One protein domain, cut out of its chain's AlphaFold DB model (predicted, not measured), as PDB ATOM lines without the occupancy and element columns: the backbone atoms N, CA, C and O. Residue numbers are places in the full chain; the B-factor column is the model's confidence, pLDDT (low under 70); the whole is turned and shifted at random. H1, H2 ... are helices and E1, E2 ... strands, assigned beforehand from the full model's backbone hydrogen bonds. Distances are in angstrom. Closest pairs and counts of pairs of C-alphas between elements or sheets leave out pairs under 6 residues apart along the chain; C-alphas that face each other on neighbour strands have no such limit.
ATOM      1  N   GLN A 127     -11.567   4.076  47.156       60.88
ATOM      2  CA  GLN A 127     -12.238   3.621  48.372       60.88
ATOM      3  C   GLN A 127     -13.372   2.670  47.999       60.88
ATOM      4  O   GLN A 127     -14.454   2.735  48.566       60.88
ATOM      5  N   SER A 128     -13.160   1.814  46.997       65.81
ATOM      6  CA  SER A 128     -14.161   0.815  46.646       65.81
ATOM      7  C   SER A 128     -14.232  -0.226  47.770       65.81
ATOM      8  O   SER A 128     -13.208  -0.836  48.077       65.81
ATOM      9  N   PRO A 129     -15.408  -0.490  48.374       66.38
ATOM     10  CA  PRO A 129     -15.566  -1.583  49.339       66.38
ATOM     11  C   PRO A 129     -15.349  -2.964  48.695       66.38
ATOM     12  O   PRO A 129     -15.250  -3.961  49.400       66.38
ATOM     13  N   ALA A 130     -15.267  -3.016  47.361       76.88
ATOM     14  CA  ALA A 130     -14.919  -4.203  46.595       76.88
ATOM     15  C   ALA A 130     -13.403  -4.467  46.520       76.88
ATOM     16  O   ALA A 130     -13.007  -5.500  45.984       76.88
ATOM     17  N   ALA A 131     -12.562  -3.544  47.004       81.88
ATOM     18  CA  ALA A 131     -11.116  -3.716  47.003       81.88
ATOM     19  C   ALA A 131     -10.636  -4.462  48.258       81.88
ATOM     20  O   ALA A 131     -11.010  -4.125  49.381       81.88
ATOM     21  N   PHE A 132      -9.773  -5.453  48.065       84.69
ATOM     22  CA  PHE A 132      -9.147  -6.241  49.122       84.69
ATOM     23  C   PHE A 132      -7.725  -6.648  48.737       84.69
ATOM     24  O   PHE A 132      -7.298  -6.469  47.596       84.69
ATOM     25  N   HIS A 133      -6.979  -7.204  49.691       86.88
ATOM     26  CA  HIS A 133      -5.576  -7.559  49.486       86.88
ATOM     27  C   HIS A 133      -5.356  -9.066  49.440       86.88
ATOM     28  O   HIS A 133      -5.919  -9.824  50.238       86.88
ATOM     29  N   ILE A 134      -4.483  -9.484  48.526       86.62
ATOM     30  CA  ILE A 134      -3.868 -10.810  48.513       86.62
ATOM     31  C   ILE A 134      -2.431 -10.662  49.008       86.62
ATOM     32  O   ILE A 134      -1.665  -9.876  48.454       86.62
ATOM     33  N   VAL A 135      -2.071 -11.421  50.041       86.94
ATOM     34  CA  VAL A 135      -0.752 -11.408  50.680       86.94
ATOM     35  C   VAL A 135      -0.077 -12.753  50.451       86.94
ATOM     36  O   VAL A 135      -0.564 -13.794  50.892       86.94
ATOM     37  N   CYS A 136       1.063 -12.736  49.770       85.56
ATOM     38  CA  CYS A 136       1.902 -13.912  49.621       85.56
ATOM     39  C   CYS A 136       2.701 -14.157  50.905       85.56
ATOM     40  O   CYS A 136       3.559 -13.360  51.277       85.56
ATOM     41  N   THR A 137       2.456 -15.288  51.555       85.50
ATOM     42  CA  THR A 137       3.131 -15.707  52.792       85.50
ATOM     43  C   THR A 137       4.586 -16.136  52.571       85.50
ATOM     44  O   THR A 137       5.384 -16.073  53.500       85.50
ATOM     45  N   ASP A 138       4.964 -16.496  51.340       84.12
ATOM     46  CA  ASP A 138       6.325 -16.948  51.022       84.12
ATOM     47  C   ASP A 138       7.298 -15.805  50.709       84.12
ATOM     48  O   ASP A 138       8.482 -15.874  51.046       84.12
ATOM     49  N   CYS A 139       6.825 -14.782  49.988       79.75
ATOM     50  CA  CYS A 139       7.667 -13.691  49.489       79.75
ATOM     51  C   CYS A 139       7.240 -12.300  49.956       79.75
ATOM     52  O   CYS A 139       7.880 -11.328  49.575       79.75
ATOM     53  N   GLY A 140       6.163 -12.191  50.734       75.19
ATOM     54  CA  GLY A 140       5.670 -10.918  51.254       75.19
ATOM     55  C   GLY A 140       4.976 -10.027  50.224       75.19
ATOM     56  O   GLY A 140       4.520  -8.955  50.592       75.19
ATOM     57  N   GLN A 141       4.859 -10.437  48.952       80.19
ATOM     58  CA  GLN A 141       4.180  -9.621  47.943       80.19
ATOM     59  C   GLN A 141       2.723  -9.366  48.333       80.19
ATOM     60  O   GLN A 141       1.996 -10.294  48.696       80.19
ATOM     61  N   VAL A 142       2.293  -8.119  48.167       82.25
ATOM     62  CA  VAL A 142       0.919  -7.689  48.392       82.25
ATOM     63  C   VAL A 142       0.349  -7.166  47.088       82.25
ATOM     64  O   VAL A 142       0.936  -6.299  46.449       82.25
ATOM     65  N   ILE A 143      -0.822  -7.672  46.717       81.88
ATOM     66  CA  ILE A 143      -1.554  -7.232  45.534       81.88
ATOM     67  C   ILE A 143      -2.920  -6.722  45.981       81.88
ATOM     68  O   ILE A 143      -3.636  -7.415  46.707       81.88
ATOM     69  N   GLN A 144      -3.280  -5.518  45.544       82.19
ATOM     70  CA  GLN A 144      -4.643  -5.012  45.669       82.19
ATOM     71  C   GLN A 144      -5.487  -5.583  44.523       82.19
ATOM     72  O   GLN A 144      -5.100  -5.511  43.356       82.19
ATOM     73  N   VAL A 145      -6.638  -6.156  44.857       82.62
ATOM     74  CA  VAL A 145      -7.605  -6.712  43.908       82.62
ATOM     75  C   VAL A 145      -8.946  -6.039  44.139       82.62
ATOM     76  O   VAL A 145      -9.327  -5.809  45.283       82.62
ATOM     77  N   GLN A 146      -9.664  -5.744  43.062       81.69
ATOM     78  CA  GLN A 146     -11.037  -5.262  43.113       81.69
ATOM     79  C   GLN A 146     -11.965  -6.297  42.479       81.69
ATOM     80  O   GLN A 146     -11.703  -6.766  41.372       81.69
ATOM     81  N   ASP A 147     -13.041  -6.644  43.182       83.88
ATOM     82  CA  ASP A 147     -14.092  -7.517  42.656       83.88
ATOM     83  C   ASP A 147     -15.473  -7.088  43.169       83.88
ATOM     84  O   ASP A 147     -15.836  -7.328  44.324       83.88
ATOM     85  N   GLU A 148     -16.286  -6.466  42.309       83.31
ATOM     86  CA  GLU A 148     -17.639  -6.032  42.670       83.31
ATOM     87  C   GLU A 148     -18.552  -7.190  43.104       83.31
ATOM     88  O   GLU A 148     -19.498  -6.968  43.873       83.31
ATOM     89  N   CYS A 149     -18.280  -8.426  42.668       86.25
ATOM     90  CA  CYS A 149     -19.066  -9.591  43.065       86.25
ATOM     91  C   CYS A 149     -19.005  -9.832  44.579       86.25
ATOM     92  O   CYS A 149     -19.973 -10.353  45.143       86.25
ATOM     93  N   ILE A 150     -17.929  -9.428  45.263       86.75
ATOM     94  CA  ILE A 150     -17.791  -9.644  46.707       86.75
ATOM     95  C   ILE A 150     -18.795  -8.803  47.502       86.75
ATOM     96  O   ILE A 150     -19.482  -9.316  48.387       86.75
ATOM     97  N   THR A 151     -18.977  -7.544  47.102       85.06
ATOM     98  CA  THR A 151     -19.941  -6.614  47.706       85.06
ATOM     99  C   THR A 151     -21.377  -7.026  47.389       85.06
ATOM    100  O   THR A 151     -22.270  -6.917  48.229       85.06
ATOM    101  N   LEU A 152     -21.631  -7.541  46.179       87.75
ATOM    102  CA  LEU A 152     -22.947  -8.080  45.825       87.75
ATOM    103  C   LEU A 152     -23.305  -9.302  46.683       87.75
ATOM    104  O   LEU A 152     -24.437  -9.403  47.160       87.75
ATOM    105  N   ARG A 153     -22.341 -10.201  46.915       89.19
ATOM    106  CA  ARG A 153     -22.525 -11.385  47.765       89.19
ATOM    107  C   ARG A 153     -22.765 -11.020  49.224       89.19
ATOM    108  O   ARG A 153     -23.673 -11.582  49.828       89.19
ATOM    109  N   GLU A 154     -22.009 -10.073  49.771       92.19
ATOM    110  CA  GLU A 154     -22.218  -9.571  51.134       92.19
ATOM    111  C   GLU A 154     -23.645  -9.052  51.329       92.19
ATOM    112  O   GLU A 154     -24.362  -9.539  52.205       92.19
ATOM    113  N   ARG A 155     -24.093  -8.134  50.464       90.31
ATOM    114  CA  ARG A 155     -25.456  -7.588  50.526       90.31
ATOM    115  C   ARG A 155     -26.518  -8.668  50.399       90.31
ATOM    116  O   ARG A 155     -27.497  -8.644  51.136       90.31
ATOM    117  N   PHE A 156     -26.338  -9.608  49.474       91.81
ATOM    118  CA  PHE A 156     -27.282 -10.706  49.288       91.81
ATOM    119  C   PHE A 156     -27.402 -11.569  50.551       91.81
ATOM    120  O   PHE A 156     -28.512 -11.829  51.008       91.81
ATOM    121  N   LEU A 157     -26.276 -11.986  51.136       92.44
ATOM    122  CA  LEU A 157     -26.263 -12.830  52.332       92.44
ATOM    123  C   LEU A 157     -26.846 -12.108  53.550       92.44
ATOM    124  O   LEU A 157     -27.708 -12.666  54.224       92.44
ATOM    125  N   ALA A 158     -26.413 -10.873  53.809       91.75
ATOM    126  CA  ALA A 158     -26.878 -10.098  54.954       91.75
ATOM    127  C   ALA A 158     -28.386  -9.825  54.863       91.75
ATOM    128  O   ALA A 158     -29.134 -10.179  55.777       91.75
ATOM    129  N   ASN A 159     -28.850  -9.298  53.726       93.50
ATOM    130  CA  ASN A 159     -30.247  -8.906  53.560       93.50
ATOM    131  C   ASN A 159     -31.195 -10.113  53.614       93.50
ATOM    132  O   ASN A 159     -32.263 -10.024  54.216       93.50
ATOM    133  N   ASN A 160     -30.809 -11.256  53.033       91.56
ATOM    134  CA  ASN A 160     -31.637 -12.467  53.066       91.56
ATOM    135  C   ASN A 160     -31.766 -13.076  54.466       91.56
ATOM    136  O   ASN A 160     -32.702 -13.831  54.721       91.56
ATOM    137  N   LEU A 161     -30.841 -12.753  55.364       92.69
ATOM    138  CA  LEU A 161     -30.870 -13.166  56.761       92.69
ATOM    139  C   LEU A 161     -31.457 -12.081  57.682       92.69
ATOM    140  O   LEU A 161     -31.464 -12.256  58.896       92.69
ATOM    141  N   GLY A 162     -31.971 -10.979  57.120       93.56
ATOM    142  CA  GLY A 162     -32.580  -9.886  57.880       93.56
ATOM    143  C   GLY A 162     -31.580  -8.916  58.518       93.56
ATOM    144  O   GLY A 162     -31.945  -8.199  59.445       93.56
ATOM    145  N   PHE A 163     -30.334  -8.874  58.036       93.94
ATOM    146  CA  PHE A 163     -29.292  -7.967  58.520       93.94
ATOM    147  C   PHE A 163     -28.971  -6.870  57.502       93.94
ATOM    148  O   PHE A 163     -28.945  -7.111  56.298       93.94
ATOM    149  N   THR A 164     -28.628  -5.679  58.000       93.00
ATOM    150  CA  THR A 164     -28.024  -4.608  57.196       93.00
ATOM    151  C   THR A 164     -26.504  -4.680  57.351       93.00
ATOM    152  O   THR A 164     -26.012  -4.515  58.471       93.00
ATOM    153  N   PRO A 165     -25.735  -4.919  56.275       88.62
ATOM    154  CA  PRO A 165     -24.286  -4.997  56.379       88.62
ATOM    155  C   PRO A 165     -23.680  -3.627  56.712       88.62
ATOM    156  O   PRO A 165     -24.015  -2.622  56.085       88.62
ATOM    157  N   LEU A 166     -22.781  -3.590  57.701       87.31
ATOM    158  CA  LEU A 166     -22.064  -2.371  58.106       87.31
ATOM    159  C   LEU A 166     -20.633  -2.315  57.559       87.31
ATOM    160  O   LEU A 166     -20.141  -1.237  57.232       87.31
ATOM    161  N   LYS A 167     -19.947  -3.460  57.495       83.94
ATOM    162  CA  LYS A 167     -18.560  -3.563  57.037       83.94
ATOM    163  C   LYS A 167     -18.259  -4.989  56.587       83.94
ATOM    164  O   LYS A 167     -18.458  -5.929  57.353       83.94
ATOM    165  N   LEU A 168     -17.668  -5.112  55.405       85.06
ATOM    166  CA  LEU A 168     -16.994  -6.315  54.937       85.06
ATOM    167  C   LEU A 168     -15.486  -6.065  54.933       85.06
ATOM    168  O   LEU A 168     -15.019  -5.002  54.535       85.06
ATOM    169  N   THR A 169     -14.703  -7.026  55.412       83.69
ATOM    170  CA  THR A 169     -13.239  -6.994  55.308       83.69
ATOM    171  C   THR A 169     -12.787  -8.313  54.727       83.69
ATOM    172  O   THR A 169     -13.099  -9.368  55.277       83.69
ATOM    173  N   VAL A 170     -12.073  -8.248  53.607       86.88
ATOM    174  CA  VAL A 170     -11.552  -9.422  52.913       86.88
ATOM    175  C   VAL A 170     -10.043  -9.300  52.827       86.88
ATOM    176  O   VAL A 170      -9.497  -8.225  52.589       86.88
ATOM    177  N   ARG A 171      -9.378 -10.424  53.055       85.94
ATOM    178  CA  ARG A 171      -7.941 -10.607  52.918       85.94
ATOM    179  C   ARG A 171      -7.713 -12.049  52.510       85.94
ATOM    180  O   ARG A 171      -8.325 -12.948  53.083       85.94
ATOM    181  N   ILE A 172      -6.835 -12.259  51.544       87.69
ATOM    182  CA  ILE A 172      -6.454 -13.596  51.097       87.69
ATOM    183  C   ILE A 172      -4.984 -13.799  51.426       87.69
ATOM    184  O   ILE A 172      -4.141 -13.011  51.010       87.69
ATOM    185  N   GLU A 173      -4.673 -14.862  52.155       89.19
ATOM    186  CA  GLU A 173      -3.299 -15.320  52.343       89.19
ATOM    187  C   GLU A 173      -3.014 -16.428  51.333       89.19
ATOM    188  O   GLU A 173      -3.792 -17.371  51.193       89.19
ATOM    189  N   ALA A 174      -1.928 -16.280  50.583       87.94
ATOM    190  CA  ALA A 174      -1.587 -17.143  49.461       87.94
ATOM    191  C   ALA A 174      -0.117 -17.581  49.516       87.94
ATOM    192  O   ALA A 174       0.702 -16.989  50.218       87.94
ATOM    193  N   THR A 175       0.222 -18.609  48.743       88.62
ATOM    194  CA  THR A 175       1.599 -19.085  48.530       88.62
ATOM    195  C   THR A 175       2.064 -18.758  47.112       88.62
ATOM    196  O   THR A 175       1.256 -18.705  46.182       88.62
ATOM    197  N   CYS A 176       3.364 -18.560  46.917       87.31
ATOM    198  CA  CYS A 176       3.926 -18.124  45.648       87.31
ATOM    199  C   CYS A 176       3.987 -19.270  44.632       87.31
ATOM    200  O   CYS A 176       4.696 -20.256  44.833       87.31
ATOM    201  N   LEU A 177       3.315 -19.096  43.491       86.44
ATOM    202  CA  LEU A 177       3.417 -20.038  42.372       86.44
ATOM    203  C   LEU A 177       4.847 -20.126  41.835       86.44
ATOM    204  O   LEU A 177       5.340 -21.229  41.636       86.44
ATOM    205  N   ASP A 178       5.547 -18.994  41.693       84.00
ATOM    206  CA  ASP A 178       6.943 -18.994  41.232       84.00
ATOM    207  C   ASP A 178       7.841 -19.824  42.155       84.00
ATOM    208  O   ASP A 178       8.629 -20.635  41.676       84.00
ATOM    209  N   LEU A 179       7.683 -19.684  43.477       84.94
ATOM    210  CA  LEU A 179       8.462 -20.473  44.430       84.94
ATOM    211  C   LEU A 179       8.112 -21.963  44.328       84.94
ATOM    212  O   LEU A 179       9.006 -22.803  44.317       84.94
ATOM    213  N   ARG A 180       6.821 -22.287  44.224       85.88
ATOM    214  CA  ARG A 180       6.343 -23.669  44.118       85.88
ATOM    215  C   ARG A 180       6.805 -24.356  42.831       85.88
ATOM    216  O   ARG A 180       7.117 -25.540  42.866       85.88
ATOM    217  N   GLU A 181       6.816 -23.644  41.709       87.88
ATOM    218  CA  GLU A 181       7.118 -24.214  40.392       87.88
ATOM    219  C   GLU A 181       8.608 -24.158  40.043       87.88
ATOM    220  O   GLU A 181       9.133 -25.096  39.450       87.88
ATOM    221  N   LYS A 182       9.300 -23.071  40.401       88.44
ATOM    222  CA  LYS A 182      10.694 -22.808  39.997       88.44
ATOM    223  C   LYS A 182      11.690 -22.958  41.145       88.44
ATOM    224  O   LYS A 182      12.892 -22.914  40.908       88.44
ATOM    225  N   GLY A 183      11.217 -23.078  42.388       87.31
ATOM    226  CA  GLY A 183      12.062 -23.099  43.587       87.31
ATOM    227  C   GLY A 183      12.639 -21.733  43.978       87.31
ATOM    228  O   GLY A 183      13.304 -21.629  45.005       87.31
ATOM    229  N   SER A 184      12.385 -20.677  43.198       84.94
ATOM    230  CA  SER A 184      12.901 -19.328  43.438       84.94
ATOM    231  C   SER A 184      11.843 -18.265  43.153       84.94
ATOM    232  O   SER A 184      10.946 -18.438  42.327       84.94
ATOM    233  N   CYS A 185      11.929 -17.145  43.869       80.25
ATOM    234  CA  CYS A 185      11.041 -16.009  43.678       80.25
ATOM    235  C   CYS A 185      11.854 -14.720  43.765       80.25
ATOM    236  O   CYS A 185      12.277 -14.328  44.848       80.25
ATOM    237  N   SER A 186      11.969 -14.008  42.645       77.25
ATOM    238  CA  SER A 186      12.699 -12.734  42.563       77.25
ATOM    239  C   SER A 186      12.174 -11.649  43.511       77.25
ATOM    240  O   SER A 186      12.870 -10.679  43.799       77.25
ATOM    241  N   ARG A 187      10.933 -11.795  43.993       73.25
ATOM    242  CA  ARG A 187      10.329 -10.910  44.998       73.25
ATOM    243  C   ARG A 187      10.767 -11.267  46.415       73.25
ATOM    244  O   ARG A 187      10.927 -10.369  47.230       73.25
ATOM    245  N   ARG A 188      11.011 -12.552  46.689       69.88
ATOM    246  CA  ARG A 188      11.507 -13.024  47.988       69.88
ATOM    247  C   ARG A 188      12.933 -12.538  48.237       69.88
ATOM    248  O   ARG A 188      13.226 -12.077  49.333       69.88
ATOM    249  N   ASP A 189      13.768 -12.571  47.201       64.00
ATOM    250  CA  ASP A 189      15.170 -12.148  47.285       64.00
ATOM    251  C   ASP A 189      15.289 -10.650  47.634       64.00
ATOM    252  O   ASP A 189      16.105 -10.266  48.465       64.00
ATOM    253  N   ARG A 190      14.386  -9.805  47.105       60.44
ATOM    254  CA  ARG A 190      14.326  -8.371  47.453       60.44
ATOM    255  C   ARG A 190      13.980  -8.132  48.917       60.44
ATOM    256  O   ARG A 190      14.620  -7.308  49.560       60.44
ATOM    257  N   VAL A 191      12.980  -8.836  49.446       57.72
ATOM    258  CA  VAL A 191      12.562  -8.675  50.849       57.72
ATOM    259  C   VAL A 191      13.662  -9.150  51.802       57.72
ATOM    260  O   VAL A 191      13.905  -8.504  52.821       57.72
ATOM    261  N   ALA A 192      14.382 -10.224  51.454       53.44
ATOM    262  CA  ALA A 192      15.523 -10.702  52.233       53.44
ATOM    263  C   ALA A 192      16.648  -9.651  52.304       53.44
ATOM    264  O   ALA A 192      17.047  -9.285  53.413       53.44
ATOM    265  N   ASP A 193      17.061  -9.098  51.157       49.47
ATOM    266  CA  ASP A 193      18.090  -8.048  51.068       49.47
ATOM    267  C   ASP A 193      17.678  -6.762  51.818       49.47
ATOM    268  O   ASP A 193      18.494  -6.108  52.480       49.47
ATOM    269  N   MET A 194      16.387  -6.415  51.778       49.59
ATOM    270  CA  MET A 194      15.821  -5.255  52.481       49.59
ATOM    271  C   MET A 194      15.734  -5.459  54.003       49.59
ATOM    272  O   MET A 194      15.987  -4.512  54.751       49.59
ATOM    273  N   SER A 195      15.461  -6.680  54.482       46.06
ATOM    274  CA  SER A 195      15.433  -6.992  55.923       46.06
ATOM    275  C   SER A 195      16.817  -6.862  56.578       46.06
ATOM    276  O   SER A 195      16.929  -6.404  57.718       46.06
ATOM    277  N   SER A 196      17.886  -7.192  55.841       41.16
ATOM    278  CA  SER A 196      19.272  -6.996  56.280       41.16
ATOM    279  C   SER A 196      19.680  -5.521  56.322       41.16
ATOM    280  O   SER A 196      20.364  -5.109  57.257       41.16
ATOM    281  N   ALA A 197      19.223  -4.703  55.368       43.78
ATOM    282  CA  ALA A 197      19.510  -3.266  55.356       43.78
ATOM    283  C   ALA A 197      18.764  -2.506  56.472       43.78
ATOM    284  O   ALA A 197      19.327  -1.594  57.078       43.78
ATOM    285  N   ALA A 198      17.524  -2.905  56.779       37.94
ATOM    286  CA  ALA A 198      16.739  -2.331  57.873       37.94
ATOM    287  C   ALA A 198      17.323  -2.674  59.256       37.94
ATOM    288  O   ALA A 198      17.401  -1.795  60.114       37.94
ATOM    289  N   LYS A 199      17.807  -3.910  59.465       36.72
ATOM    290  CA  LYS A 199      18.508  -4.291  60.708       36.72
ATOM    291  C   LYS A 199      19.812  -3.512  60.906       36.72
ATOM    292  O   LYS A 199      20.044  -3.002  61.998       36.72
TER     293      LYS A 199
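This is residues 127 to 199 of the 209 residues of the protein "Transcriptional repressor" of Acidobacteria bacterium (UniProt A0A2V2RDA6). A narrow sheet of three strands lies between helices at its two ends: H1 leads away from one end, and H2 and H3 lie beyond the other. None of the three helices covers the sheet, and the last residues of H3, 193 to 199, stick out free. The printed part has 73 residues with three named helices and three named strands, in the order E1, E2, H1, E3, H2, H3; the sheet runs E2, E1, E3 and is mixed, and the class is mixed, helices and strands. The whole is only just extended, close to loose, with a radius of gyration of the C-alphas of 17.3 A, and its outline is elongated, spanning 51 by 30 by 17 A.

E1, residues 131 to 136, is the longest strand at 16.7 A and begins with C-alpha 131 at (-11.116, -3.716, 47.003). E2, residues 142 to 146, measures 13.3 A, and E3, residues 171 to 174, measures 9.7 A. H1, residues 148 to 160, is 18.6 A long and ends with C-alpha 160 at (-31.637, -12.467, 53.066). H2, residues 177 to 182, measures 8.1 A. H3, residues 186 to 199, is the longest helix at 20.8 A and ends with C-alpha 199 at (18.508, -4.291, 60.708).

E1 is the inner strand, and E2 and E3 are the edge strands. E1 and E2 form a hairpin, antiparallel at 151 degrees; N 134 and O 143 are 2.9 A apart, and N 132 and O 145 are 2.8 A apart, both within hydrogen-bond range. E1 and E3 are parallel at 26 degrees; the facing C-alphas of Ile 134 and Ile 172 are 4.6 A apart, and N 135 and O 172 are within hydrogen-bond range at 2.8 A. H1 is not on the sheet, but only just, with 4 pairs of C-alphas within 10 A; it is only just apart from E1, the closest C-alphas being 8.2 A apart. H2 and H3 are not on the sheet either, with 1 pair each. H2 and H3 are near each other, with 5 pairs of C-alphas within 10 A. In H1 and H2 every O i to N i+4 pair is within hydrogen-bond range; in H3, 9 of 10 are.

The two C-alphas farthest apart are those of Gly 162 and Ala 197, 52.6 A. The printed part has no cut and no long link; H1 to E3, with 10 residues between them, is short, and the other links are tight. The mean pLDDT of the printed part is 79.3, with residues 127 to 129 and 188 to 199 under 70; H3 has a mean of 54.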